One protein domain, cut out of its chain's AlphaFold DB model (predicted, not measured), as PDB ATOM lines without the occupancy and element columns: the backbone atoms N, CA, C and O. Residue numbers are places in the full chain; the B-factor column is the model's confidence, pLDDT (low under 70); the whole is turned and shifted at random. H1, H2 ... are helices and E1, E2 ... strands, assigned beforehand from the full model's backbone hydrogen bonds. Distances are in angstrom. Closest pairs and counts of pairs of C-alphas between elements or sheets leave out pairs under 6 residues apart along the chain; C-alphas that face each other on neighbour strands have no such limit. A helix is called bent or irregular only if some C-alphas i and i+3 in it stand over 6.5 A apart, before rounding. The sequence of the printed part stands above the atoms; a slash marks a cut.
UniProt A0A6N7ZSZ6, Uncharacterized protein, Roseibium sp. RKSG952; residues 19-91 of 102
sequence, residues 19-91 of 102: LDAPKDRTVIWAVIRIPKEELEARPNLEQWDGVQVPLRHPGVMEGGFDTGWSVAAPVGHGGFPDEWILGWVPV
ATOM      1  N   LEU A  19      82.993 265.013   7.175       95.25
ATOM      2  CA  LEU A  19      81.841 264.183   6.813       95.25
ATOM      3  C   LEU A  19      81.366 264.422   5.371       95.25
ATOM      4  O   LEU A  19      80.818 263.512   4.750       95.25
ATOM      5  N   ASP A  20      81.630 265.611   4.820       96.06
ATOM      6  CA  ASP A  20      81.315 265.961   3.430       96.06
ATOM      7  C   ASP A  20      82.411 265.528   2.441       96.06
ATOM      8  O   ASP A  20      82.289 265.739   1.229       96.06
ATOM      9  N   ALA A  21      83.526 264.981   2.932       95.31
ATOM     10  CA  ALA A  21      84.639 264.599   2.083       95.31
ATOM     11  C   ALA A  21      84.337 263.314   1.291       95.31
ATOM     12  O   ALA A  21      83.771 262.357   1.825       95.31
ATOM     13  N   PRO A  22      84.753 263.245   0.014       95.25
ATOM     14  CA  PRO A  22      84.518 262.069  -0.812       95.25
ATOM     15  C   PRO A  22      85.313 260.860  -0.300       95.25
ATOM     16  O   PRO A  22      86.539 260.898  -0.175       95.25
ATOM     17  N   LYS A  23      84.610 259.749  -0.049       94.75
ATOM     18  CA  LYS A  23      85.193 258.456   0.348       94.75
ATOM     19  C   LYS A  23      85.303 257.498  -0.845       94.75
ATOM     20  O   LYS A  23      84.850 256.360  -0.789       94.75
ATOM     21  N   ASP A  24      85.886 257.978  -1.940       93.38
ATOM     22  CA  ASP A  24      85.992 257.285  -3.235       93.38
ATOM     23  C   ASP A  24      87.429 257.262  -3.797       93.38
ATOM     24  O   ASP A  24      87.646 257.042  -4.988       93.38
ATOM     25  N   ARG A  25      88.424 257.448  -2.918       91.62
ATOM     26  CA  ARG A  25      89.859 257.623  -3.216       91.62
ATOM     27  C   ARG A  25      90.248 258.986  -3.796       91.62
ATOM     28  O   ARG A  25      91.439 259.173  -4.064       91.62
ATOM     29  N   THR A  26      89.323 259.936  -3.921       93.62
ATOM     30  CA  THR A  26      89.666 261.334  -4.208       93.62
ATOM     31  C   THR A  26      90.618 261.882  -3.144       93.62
ATOM     32  O   THR A  26      90.454 261.634  -1.948       93.62
ATOM     33  N   VAL A  27      91.646 262.608  -3.588       94.06
ATOM     34  CA  VAL A  27      92.635 263.213  -2.691       94.06
ATOM     35  C   VAL A  27      92.122 264.559  -2.186       94.06
ATOM     36  O   VAL A  27      91.728 265.424  -2.968       94.06
ATOM     37  N   ILE A  28      92.180 264.744  -0.873       94.88
ATOM     38  CA  ILE A  28      91.846 265.984  -0.172       94.88
ATOM     39  C   ILE A  28      93.087 266.544   0.520       94.88
ATOM     40  O   ILE A  28      93.992 265.792   0.876       94.88
ATOM     41  N   TRP A  29      93.128 267.854   0.741       95.06
ATOM     42  CA  TRP A  29      94.105 268.470   1.632       95.06
ATOM     43  C   TRP A  29      93.455 268.673   2.997       95.06
ATOM     44  O   TRP A  29      92.467 269.402   3.095       95.06
ATOM     45  N   ALA A  30      93.967 268.006   4.028       95.25
ATOM     46  CA  ALA A  30      93.333 267.946   5.340       95.25
ATOM     47  C   ALA A  30      94.257 268.458   6.446       95.25
ATOM     48  O   ALA A  30      95.480 268.377   6.331       95.25
ATOM     49  N   VAL A  31      93.655 268.959   7.526       95.69
ATOM     50  CA  VAL A  31      94.347 269.300   8.774       95.69
ATOM     51  C   VAL A  31      94.049 268.211   9.798       95.69
ATOM     52  O   VAL A  31      92.885 267.991  10.141       95.69
ATOM     53  N   ILE A  32      95.085 267.552  10.305       95.12
ATOM     54  CA  ILE A  32      94.958 266.573  11.385       95.12
ATOM     55  C   ILE A  32      94.807 267.301  12.727       95.12
ATOM     56  O   ILE A  32      95.491 268.290  12.992       95.12
ATOM     57  N   ARG A  33      93.910 266.805  13.578       95.50
ATOM     58  CA  ARG A  33      93.759 267.195  14.979       95.50
ATOM     59  C   ARG A  33      93.523 265.948  15.819       95.50
ATOM     60  O   ARG A  33      92.434 265.388  15.782       95.50
ATOM     61  N   ILE A  34      94.518 265.530  16.586       94.25
ATOM     62  CA  ILE A  34      94.430 264.305  17.381       94.25
ATOM     63  C   ILE A  34      93.893 264.638  18.783       94.25
ATOM     64  O   ILE A  34      94.403 265.556  19.427       94.25
ATOM     65  N   PRO A  35      92.853 263.934  19.276       94.62
ATOM     66  CA  PRO A  35      92.332 264.128  20.626       94.62
ATOM     67  C   PRO A  35      93.412 263.949  21.697       94.62
ATOM     68  O   PRO A  35      94.313 263.119  21.566       94.62
ATOM     69  N   LYS A  36      93.305 264.698  22.798       94.62
ATOM     70  CA  LYS A  36      94.301 264.681  23.879       94.62
ATOM     71  C   LYS A  36      94.470 263.286  24.478       94.62
ATOM     72  O   LYS A  36      95.586 262.871  24.763       94.62
ATOM     73  N   GLU A  37      93.367 262.563  24.630       96.31
ATOM     74  CA  GLU A  37      93.330 261.204  25.168       96.31
ATOM     75  C   GLU A  37      94.151 260.243  24.294       96.31
ATOM     76  O   GLU A  37      94.834 259.353  24.798       96.31
ATOM     77  N   GLU A  38      94.140 260.465  22.978       95.50
ATOM     78  CA  GLU A  38      94.902 259.670  22.019       95.50
ATOM     79  C   GLU A  38      96.388 260.007  22.038       95.50
ATOM     80  O   GLU A  38      97.219 259.107  21.925       95.50
ATOM     81  N   LEU A  39      96.740 261.275  22.252       94.75
ATOM     82  CA  LEU A  39      98.129 261.687  22.459       94.75
ATOM     83  C   LEU A  39      98.702 261.126  23.771       94.75
ATOM     84  O   LEU A  39      99.858 260.711  23.807       94.75
ATOM     85  N   GLU A  40      97.896 261.057  24.834       96.31
ATOM     86  CA  GLU A  40      98.291 260.440  26.108       96.31
ATOM     87  C   GLU A  40      98.499 258.924  25.966       96.31
ATOM     88  O   GLU A  40      99.480 258.382  26.479       96.31
ATOM     89  N   ALA A  41      97.609 258.235  25.243       96.88
ATOM     90  CA  ALA A  41      97.719 256.798  24.993       96.88
ATOM     91  C   ALA A  41      98.835 256.448  23.991       96.88
ATOM     92  O   ALA A  41      99.450 255.381  24.088       96.88
ATOM     93  N   ARG A  42      99.086 257.323  23.011       93.94
ATOM     94  CA  ARG A  42     100.017 257.108  21.896       93.94
ATOM     95  C   ARG A  42     100.844 258.376  21.624       93.94
ATOM     96  O   ARG A  42     100.614 259.056  20.622       93.94
ATOM     97  N   PRO A  43     101.871 258.671  22.442       94.31
ATOM     98  CA  PRO A  43     102.658 259.906  22.319       94.31
ATOM     99  C   PRO A  43     103.345 260.096  20.960       94.31
ATOM    100  O   PRO A  43     103.574 261.214  20.517       94.31
ATOM    101  N   ASN A  44     103.630 259.008  20.237       91.75
ATOM    102  CA  ASN A  44     104.196 259.061  18.886       91.75
ATOM    103  C   ASN A  44     103.250 259.682  17.835       91.75
ATOM    104  O   ASN A  44     103.665 259.883  16.691       91.75
ATOM    105  N   LEU A  45     101.988 259.936  18.193       92.06
ATOM    106  CA  LEU A  45     101.021 260.645  17.362       92.06
ATOM    107  C   LEU A  45     101.185 262.168  17.409       92.06
ATOM    108  O   LEU A  45     100.703 262.830  16.497       92.06
ATOM    109  N   GLU A  46     101.902 262.723  18.392       94.38
ATOM    110  CA  GLU A  46     102.103 264.177  18.542       94.38
ATOM    111  C   GLU A  46     102.677 264.824  17.273       94.38
ATOM    112  O   GLU A  46     102.256 265.902  16.874       94.38
ATOM    113  N   GLN A  47     103.563 264.119  16.563       91.94
ATOM    114  CA  GLN A  47     104.136 264.587  15.295       91.94
ATOM    115  C   GLN A  47     103.109 264.782  14.163       91.94
ATOM    116  O   GLN A  47     103.445 265.388  13.150       91.94
ATOM    117  N   TRP A  48     101.903 264.221  14.296       91.69
ATOM    118  CA  TRP A  48     100.815 264.349  13.326       91.69
ATOM    119  C   TRP A  48      99.798 265.422  13.722       91.69
ATOM    120  O   TRP A  48      99.062 265.883  12.853       91.69
ATOM    121  N   ASP A  49      99.740 265.837  14.989       94.56
ATOM    122  CA  ASP A  49      98.764 266.830  15.440       94.56
ATOM    123  C   ASP A  49      99.049 268.213  14.829       94.56
ATOM    124  O   ASP A  49     100.178 268.703  14.826       94.56
ATOM    125  N   GLY A  50      98.024 268.834  14.243       92.56
ATOM    126  CA  GLY A  50      98.131 270.108  13.526       92.56
ATOM    127  C   GLY A  50      98.772 270.030  12.134       92.56
ATOM    128  O   GLY A  50      98.843 271.052  11.444       92.56
ATOM    129  N   VAL A  51      99.219 268.852  11.684       93.44
ATOM    130  CA  VAL A  51      99.847 268.686  10.365       93.44
ATOM    131  C   VAL A  51      98.817 268.826   9.244       93.44
ATOM    132  O   VAL A  51      97.713 268.285   9.304       93.44
ATOM    133  N   GLN A  52      99.217 269.527   8.181       94.00
ATOM    134  CA  GLN A  52      98.495 269.578   6.914       94.00
ATOM    135  C   GLN A  52      99.057 268.546   5.938       94.00
ATOM    136  O   GLN A  52     100.248 268.578   5.628       94.00
ATOM    137  N   VAL A  53      98.218 267.630   5.457       92.56
ATOM    138  CA  VAL A  53      98.665 266.467   4.678       92.56
ATOM    139  C   VAL A  53      97.622 266.078   3.623       92.56
ATOM    140  O   VAL A  53      96.419 266.231   3.862       92.56
ATOM    141  N   PRO A  54      98.038 265.571   2.444       93.69
ATOM    142  CA  PRO A  54      97.090 265.043   1.480       93.69
ATOM    143  C   PRO A  54      96.579 263.679   1.953       93.69
ATOM    144  O   PRO A  54      97.365 262.746   2.147       93.69
ATOM    145  N   LEU A  55      95.265 263.549   2.109       94.69
ATOM    146  CA  LEU A  55      94.599 262.313   2.513       94.69
ATOM    147  C   LEU A  55      93.701 261.779   1.399       94.69
ATOM    148  O   LEU A  55      93.277 262.511   0.510       94.69
ATOM    149  N   ARG A  56      93.380 260.489   1.469       94.38
ATOM    150  CA  ARG A  56      92.322 259.844   0.687       94.38
ATOM    151  C   ARG A  56      91.660 258.751   1.515       94.38
ATOM    152  O   ARG A  56      92.328 258.100   2.321       94.38
ATOM    153  N   HIS A  57      90.386 258.500   1.257       94.44
ATOM    154  CA  HIS A  57      89.641 257.419   1.891       94.44
ATOM    155  C   HIS A  57      89.125 256.455   0.822       94.44
ATOM    156  O   HIS A  57      88.463 256.892  -0.120       94.44
ATOM    157  N   PRO A  58      89.401 255.144   0.923       90.94
ATOM    158  CA  PRO A  58      89.007 254.178  -0.102       90.94
ATOM    159  C   PRO A  58      87.523 253.783  -0.081       90.94
ATOM    160  O   PRO A  58      87.149 252.866  -0.809       90.94
ATOM    161  N   GLY A  59      86.703 254.439   0.742       91.19
ATOM    162  CA  GLY A  59      85.392 253.941   1.147       91.19
ATOM    163  C   GLY A  59      85.466 252.699   2.036       91.19
ATOM    164  O   GLY A  59      86.541 252.279   2.469       91.19
ATOM    165  N   VAL A  60      84.297 252.122   2.298       90.69
ATOM    166  CA  VAL A  60      84.159 250.843   2.998       90.69
ATOM    167  C   VAL A  60      84.553 249.717   2.044       90.69
ATOM    168  O   VAL A  60      84.055 249.641   0.919       90.69
ATOM    169  N   MET A  61      85.466 248.853   2.479       84.69
ATOM    170  CA  MET A  61      85.947 247.730   1.678       84.69
ATOM    171  C   MET A  61      84.937 246.580   1.633       84.69
ATOM    172  O   MET A  61      83.971 246.522   2.401       84.69
ATOM    173  N   GLU A  62      85.193 245.621   0.744       83.50
ATOM    174  CA  GLU A  62      84.464 244.356   0.715       83.50
ATOM    175  C   GLU A  62      84.529 243.680   2.097       83.50
ATOM    176  O   GLU A  62      85.602 243.536   2.683       83.50
ATOM    177  N   GLY A  63      83.367 243.326   2.655       85.81
ATOM    178  CA  GLY A  63      83.248 242.814   4.026       85.81
ATOM    179  C   GLY A  63      82.905 243.864   5.089       85.81
ATOM    180  O   GLY A  63      82.784 243.512   6.259       85.81
ATOM    181  N   GLY A  64      82.698 245.130   4.708       88.25
ATOM    182  CA  GLY A  64      82.215 246.173   5.623       88.25
ATOM    183  C   GLY A  64      83.307 246.833   6.467       88.25
ATOM    184  O   GLY A  64      82.994 247.585   7.386       88.25
ATOM    185  N   PHE A  65      84.578 246.553   6.178       88.06
ATOM    186  CA  PHE A  65      85.703 247.104   6.925       88.06
ATOM    187  C   PHE A  65      86.060 248.509   6.435       88.06
ATOM    188  O   PHE A  65      86.286 248.722   5.241       88.06
ATOM    189  N   ASP A  66      86.138 249.453   7.370       90.31
ATOM    190  CA  ASP A  66      86.580 250.820   7.124       90.31
ATOM    191  C   ASP A  66      88.006 251.012   7.661       90.31
ATOM    192  O   ASP A  66      88.269 250.844   8.852       90.31
ATOM    193  N   THR A  67      88.942 251.348   6.772       88.94
ATOM    194  CA  THR A  67      90.340 251.629   7.134       88.94
ATOM    195  C   THR A  67      90.596 253.078   7.534       88.94
ATOM    196  O   THR A  67      91.741 253.423   7.827       88.94
ATOM    197  N   GLY A  68      89.584 253.939   7.478       93.12
ATOM    198  CA  GLY A  68      89.715 255.377   7.657       93.12
ATOM    199  C   GLY A  68      90.558 256.046   6.571       93.12
ATOM    200  O   GLY A  68      90.858 255.486   5.504       93.12
ATOM    201  N   TRP A  69      90.977 257.273   6.864       94.69
ATOM    202  CA  TRP A  69      91.782 258.095   5.972       94.69
ATOM    203  C   TRP A  69      93.240 257.653   5.967       94.69
ATOM    204  O   TRP A  69      93.804 257.259   6.989       94.69
ATOM    205  N   SER A  70      93.856 257.735   4.791       93.06
ATOM    206  CA  SER A  70      95.260 257.396   4.561       93.06
ATOM    207  C   SER A  70      95.987 258.534   3.872       93.06
ATOM    208  O   SER A  70      95.401 259.204   3.019       93.06
ATOM    209  N   VAL A  71      97.278 258.702   4.166       93.50
ATOM    210  CA  VAL A  71      98.121 259.634   3.407       93.50
ATOM    211  C   VAL A  71      98.125 259.211   1.938       93.50
ATOM    212  O   VAL A  71      98.302 258.035   1.607       93.50
ATOM    213  N   ALA A  72      97.926 260.164   1.029       91.44
ATOM    214  CA  ALA A  72      97.904 259.925  -0.411       91.44
ATOM    215  C   ALA A  72      99.324 259.740  -0.993       91.44
ATOM    216  O   ALA A  72      99.713 260.404  -1.949       91.44
ATOM    217  N   ALA A  73     100.107 258.823  -0.419       84.69
ATOM    218  CA  ALA A  73     101.476 258.498  -0.815       84.69
ATOM    219  C   ALA A  73     101.743 256.983  -0.660       84.69
ATOM    220  O   ALA A  73     101.046 256.311   0.105       84.69
ATOM    221  N   PRO A  74     102.735 256.401  -1.364       80.69
ATOM    222  CA  PRO A  74     103.065 254.972  -1.286       80.69
ATOM    223  C   PRO A  74     103.884 254.629  -0.027       80.69
ATOM    224  O   PRO A  74     104.809 253.825  -0.078       80.69
ATOM    225  N   VAL A  75     103.584 255.274   1.100       70.81
ATOM    226  CA  VAL A  75     104.376 255.198   2.340       70.81
ATOM    227  C   VAL A  75     103.718 254.331   3.415       70.81
ATOM    228  O   VAL A  75     104.258 254.187   4.506       70.81
ATOM    229  N   GLY A  76     102.569 253.723   3.104       63.47
ATOM    230  CA  GLY A  76     101.717 253.101   4.114       63.47
ATOM    231  C   GLY A  76     101.122 254.138   5.076       63.47
ATOM    232  O   GLY A  76     101.443 255.318   5.008       63.47
ATOM    233  N   HIS A  77     100.250 253.670   5.967       60.66
ATOM    234  CA  HIS A  77      99.456 254.435   6.945       60.66
ATOM    235  C   HIS A  77      98.112 254.981   6.434       60.66
ATOM    236  O   HIS A  77      97.998 256.059   5.842       60.66
ATOM    237  N   GLY A  78      97.092 254.169   6.732       69.12
ATOM    238  CA  GLY A  78      95.705 254.552   6.973       69.12
ATOM    239  C   GLY A  78      95.372 254.464   8.463       69.12
ATOM    240  O   GLY A  78      96.234 254.104   9.266       69.12
ATOM    241  N   GLY A  79      94.129 254.764   8.818       81.00
ATOM    242  CA  GLY A  79      93.627 254.654  10.187       81.00
ATOM    243  C   GLY A  79      93.455 255.983  10.910       81.00
ATOM    244  O   GLY A  79      93.271 255.964  12.122       81.00
ATOM    245  N   PHE A  80      93.506 257.119  10.204       93.31
ATOM    246  CA  PHE A  80      92.975 258.361  10.764       93.31
ATOM    247  C   PHE A  80      91.443 258.282  10.686       93.31
ATOM    248  O   PHE A  80      90.909 258.201   9.573       93.31
ATOM    249  N   PRO A  81      90.728 258.239  11.819       94.44
ATOM    250  CA  PRO A  81      89.277 258.284  11.814       94.44
ATOM    251  C   PRO A  81      88.794 259.712  11.517       94.44
ATOM    252  O   PRO A  81      89.576 260.668  11.581       94.44
ATOM    253  N   ASP A  82      87.513 259.860  11.175       95.50
ATOM    254  CA  ASP A  82      86.927 261.158  10.818       95.50
ATOM    255  C   ASP A  82      87.153 262.189  11.943       95.50
ATOM    256  O   ASP A  82      87.569 263.315  11.682       95.50
ATOM    257  N   GLU A  83      87.000 261.791  13.211       95.06
ATOM    258  CA  GLU A  83      87.166 262.675  14.371       95.06
ATOM    259  C   GLU A  83      88.597 263.195  14.592       95.06
ATOM    260  O   GLU A  83      88.793 264.108  15.395       95.06
ATOM    261  N   TRP A  84      89.599 262.649  13.893       95.62
ATOM    262  CA  TRP A  84      90.977 263.153  13.946       95.62
ATOM    263  C   TRP A  84      91.278 264.191  12.866       95.62
ATOM    264  O   TRP A  84      92.424 264.618  12.714       95.62
ATOM    265  N   ILE A  85      90.284 264.585  12.075       96.44
ATOM    266  CA  ILE A  85      90.458 265.528  10.978       96.44
ATOM    267  C   ILE A  85      89.622 266.763  11.275       96.44
ATOM    268  O   ILE A  85      88.398 266.723  11.322       96.44
ATOM    269  N   LEU A  86      90.301 267.895  11.452       95.69
ATOM    270  CA  LEU A  86      89.650 269.172  11.735       95.69
ATOM    271  C   LEU A  86      88.798 269.659  10.554       95.69
ATOM    272  O   LEU A  86      87.823 270.381  10.743       95.69
ATOM    273  N   GLY A  87      89.206 269.302   9.340       95.69
ATOM    274  CA  GLY A  87      88.494 269.610   8.112       95.69
ATOM    275  C   GLY A  87      89.410 269.559   6.897       95.69
ATOM    276  O   GLY A  87      90.598 269.230   7.001       95.69
ATOM    277  N   TRP A  88      88.846 269.876   5.732       96.06
ATOM    278  CA  TRP A  88      89.527 269.680   4.453       96.06
ATOM    279  C   TRP A  88      89.196 270.729   3.393       96.06
ATOM    280  O   TRP A  88      88.202 271.454   3.472       96.06
ATOM    281  N   VAL A  89      90.030 270.771   2.356       95.00
ATOM    282  CA  VAL A  89      89.790 271.499   1.106       95.00
ATOM    283  C   VAL A  89      90.132 270.599  -0.087       95.00
ATOM    284  O   VAL A  89      90.985 269.712   0.035       95.00
ATOM    285  N   PRO A  90      89.476 270.772  -1.249       93.00
ATOM    286  CA  PRO A  90      89.824 270.004  -2.438       93.00
ATOM    287  C   PRO A  90      91.261 270.310  -2.866       93.00
ATOM    288  O   PRO A  90      91.674 271.472  -2.891       93.00
ATOM    289  N   VAL A  91      92.017 269.276  -3.245       87.56
ATOM    290  CA  VAL A  91      93.283 269.487  -3.954       87.56
ATOM    291  C   VAL A  91      92.939 269.984  -5.351       87.56
ATOM    292  O   VAL A  91      92.227 269.309  -6.093       87.56
TER     293      VAL A  91
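Overview. This is residues 19 to 91 of the 102 residues of an uncharacterized protein of Roseibium sp. RKSG952 (UniProt A0A6N7ZSZ6). A single strongly twisted, curled sheet of five short strands makes the body, with two short helices, H1 and H2, beyond one end of it and a long loop, residues 57 to 68, reaching away at the opposite end. The helices are inserted between E1 and E2, and neither covers a face of the sheet. The printed part has 73 residues, with the named elements in the order E1, H1, H2, E2, E3, E4, E5; the sheet's order is E4, E3, E2, E1, E5, all antiparallel. The class is mixed, helices and strands, though under half of the residues, 34 of 73, are in named elements. The whole is compact, with a radius of gyration of the C-alphas of 12.1 A, and spans 32 by 29 by 24 A.

Along the chain. After residues 19 to 27, E1 takes residues 28 to 32, 12.0 A long, beginning with C-alpha 28 at (91.846, 265.984, -0.172). H1 is residues 36 to 41, 8.7 A, and H2 is residues 43 to 48, 10.2 A, beginning with C-alpha 43 at (102.658, 259.906, 22.319). E2, residues 52 to 56, measures 13.1 A, E3, residues 69 to 71, 7.0 A, and E4, residues 78 to 80, 6.0 A. E5, residues 85 to 90, measures 14.2 A and ends with C-alpha 90 at (89.824, 270.004, -2.438).

Arrangement. E1 and E5 are antiparallel at 159 degrees, with N 29 and O 89 within hydrogen-bond range at 2.9 A. On its other side E1 pairs with E2, antiparallel at 126 degrees, with N 28 and O 55 at 2.8 A. Pairing of E2 is staggered: residues 52 to 55 pair with E1 and 55 to 56 with E3. E2, E3 and E4 form a meander, each strand the antiparallel neighbour of the one before, in two hairpins. N 70 and O 56 are 2.9 A apart across E2 and E3, and N 69 and O 80 2.9 A across E3 and E4. E1 and E4 are only just apart, 8.5 A at the closest. H1 and H2 touch only at the corner by their link, and only just, with 3 pairs of C-alphas within 8 A; the closest are those of Leu 39 and Leu 45, 6.0 A. They run opposite ways at a steep tilt of 48 degrees. Neither is on the sheet. Every O i to N i+4 pair is within hydrogen-bond range in H1; in H2 0 of 2 are, beside 2 of 3 O i to N i+3 pairs. H2 is only just irregular, C-alphas 44 and 47 being 6.6 A apart.

Size, cuts and confidence. The two C-alphas farthest apart, those of Glu 40 and Glu 62, are 33.1 A apart. The printed part has no cut. The link from E2 to E3, 12 residues, is long. Mean pLDDT of the printed part is 91.4; residues 76 to 78 are under 70.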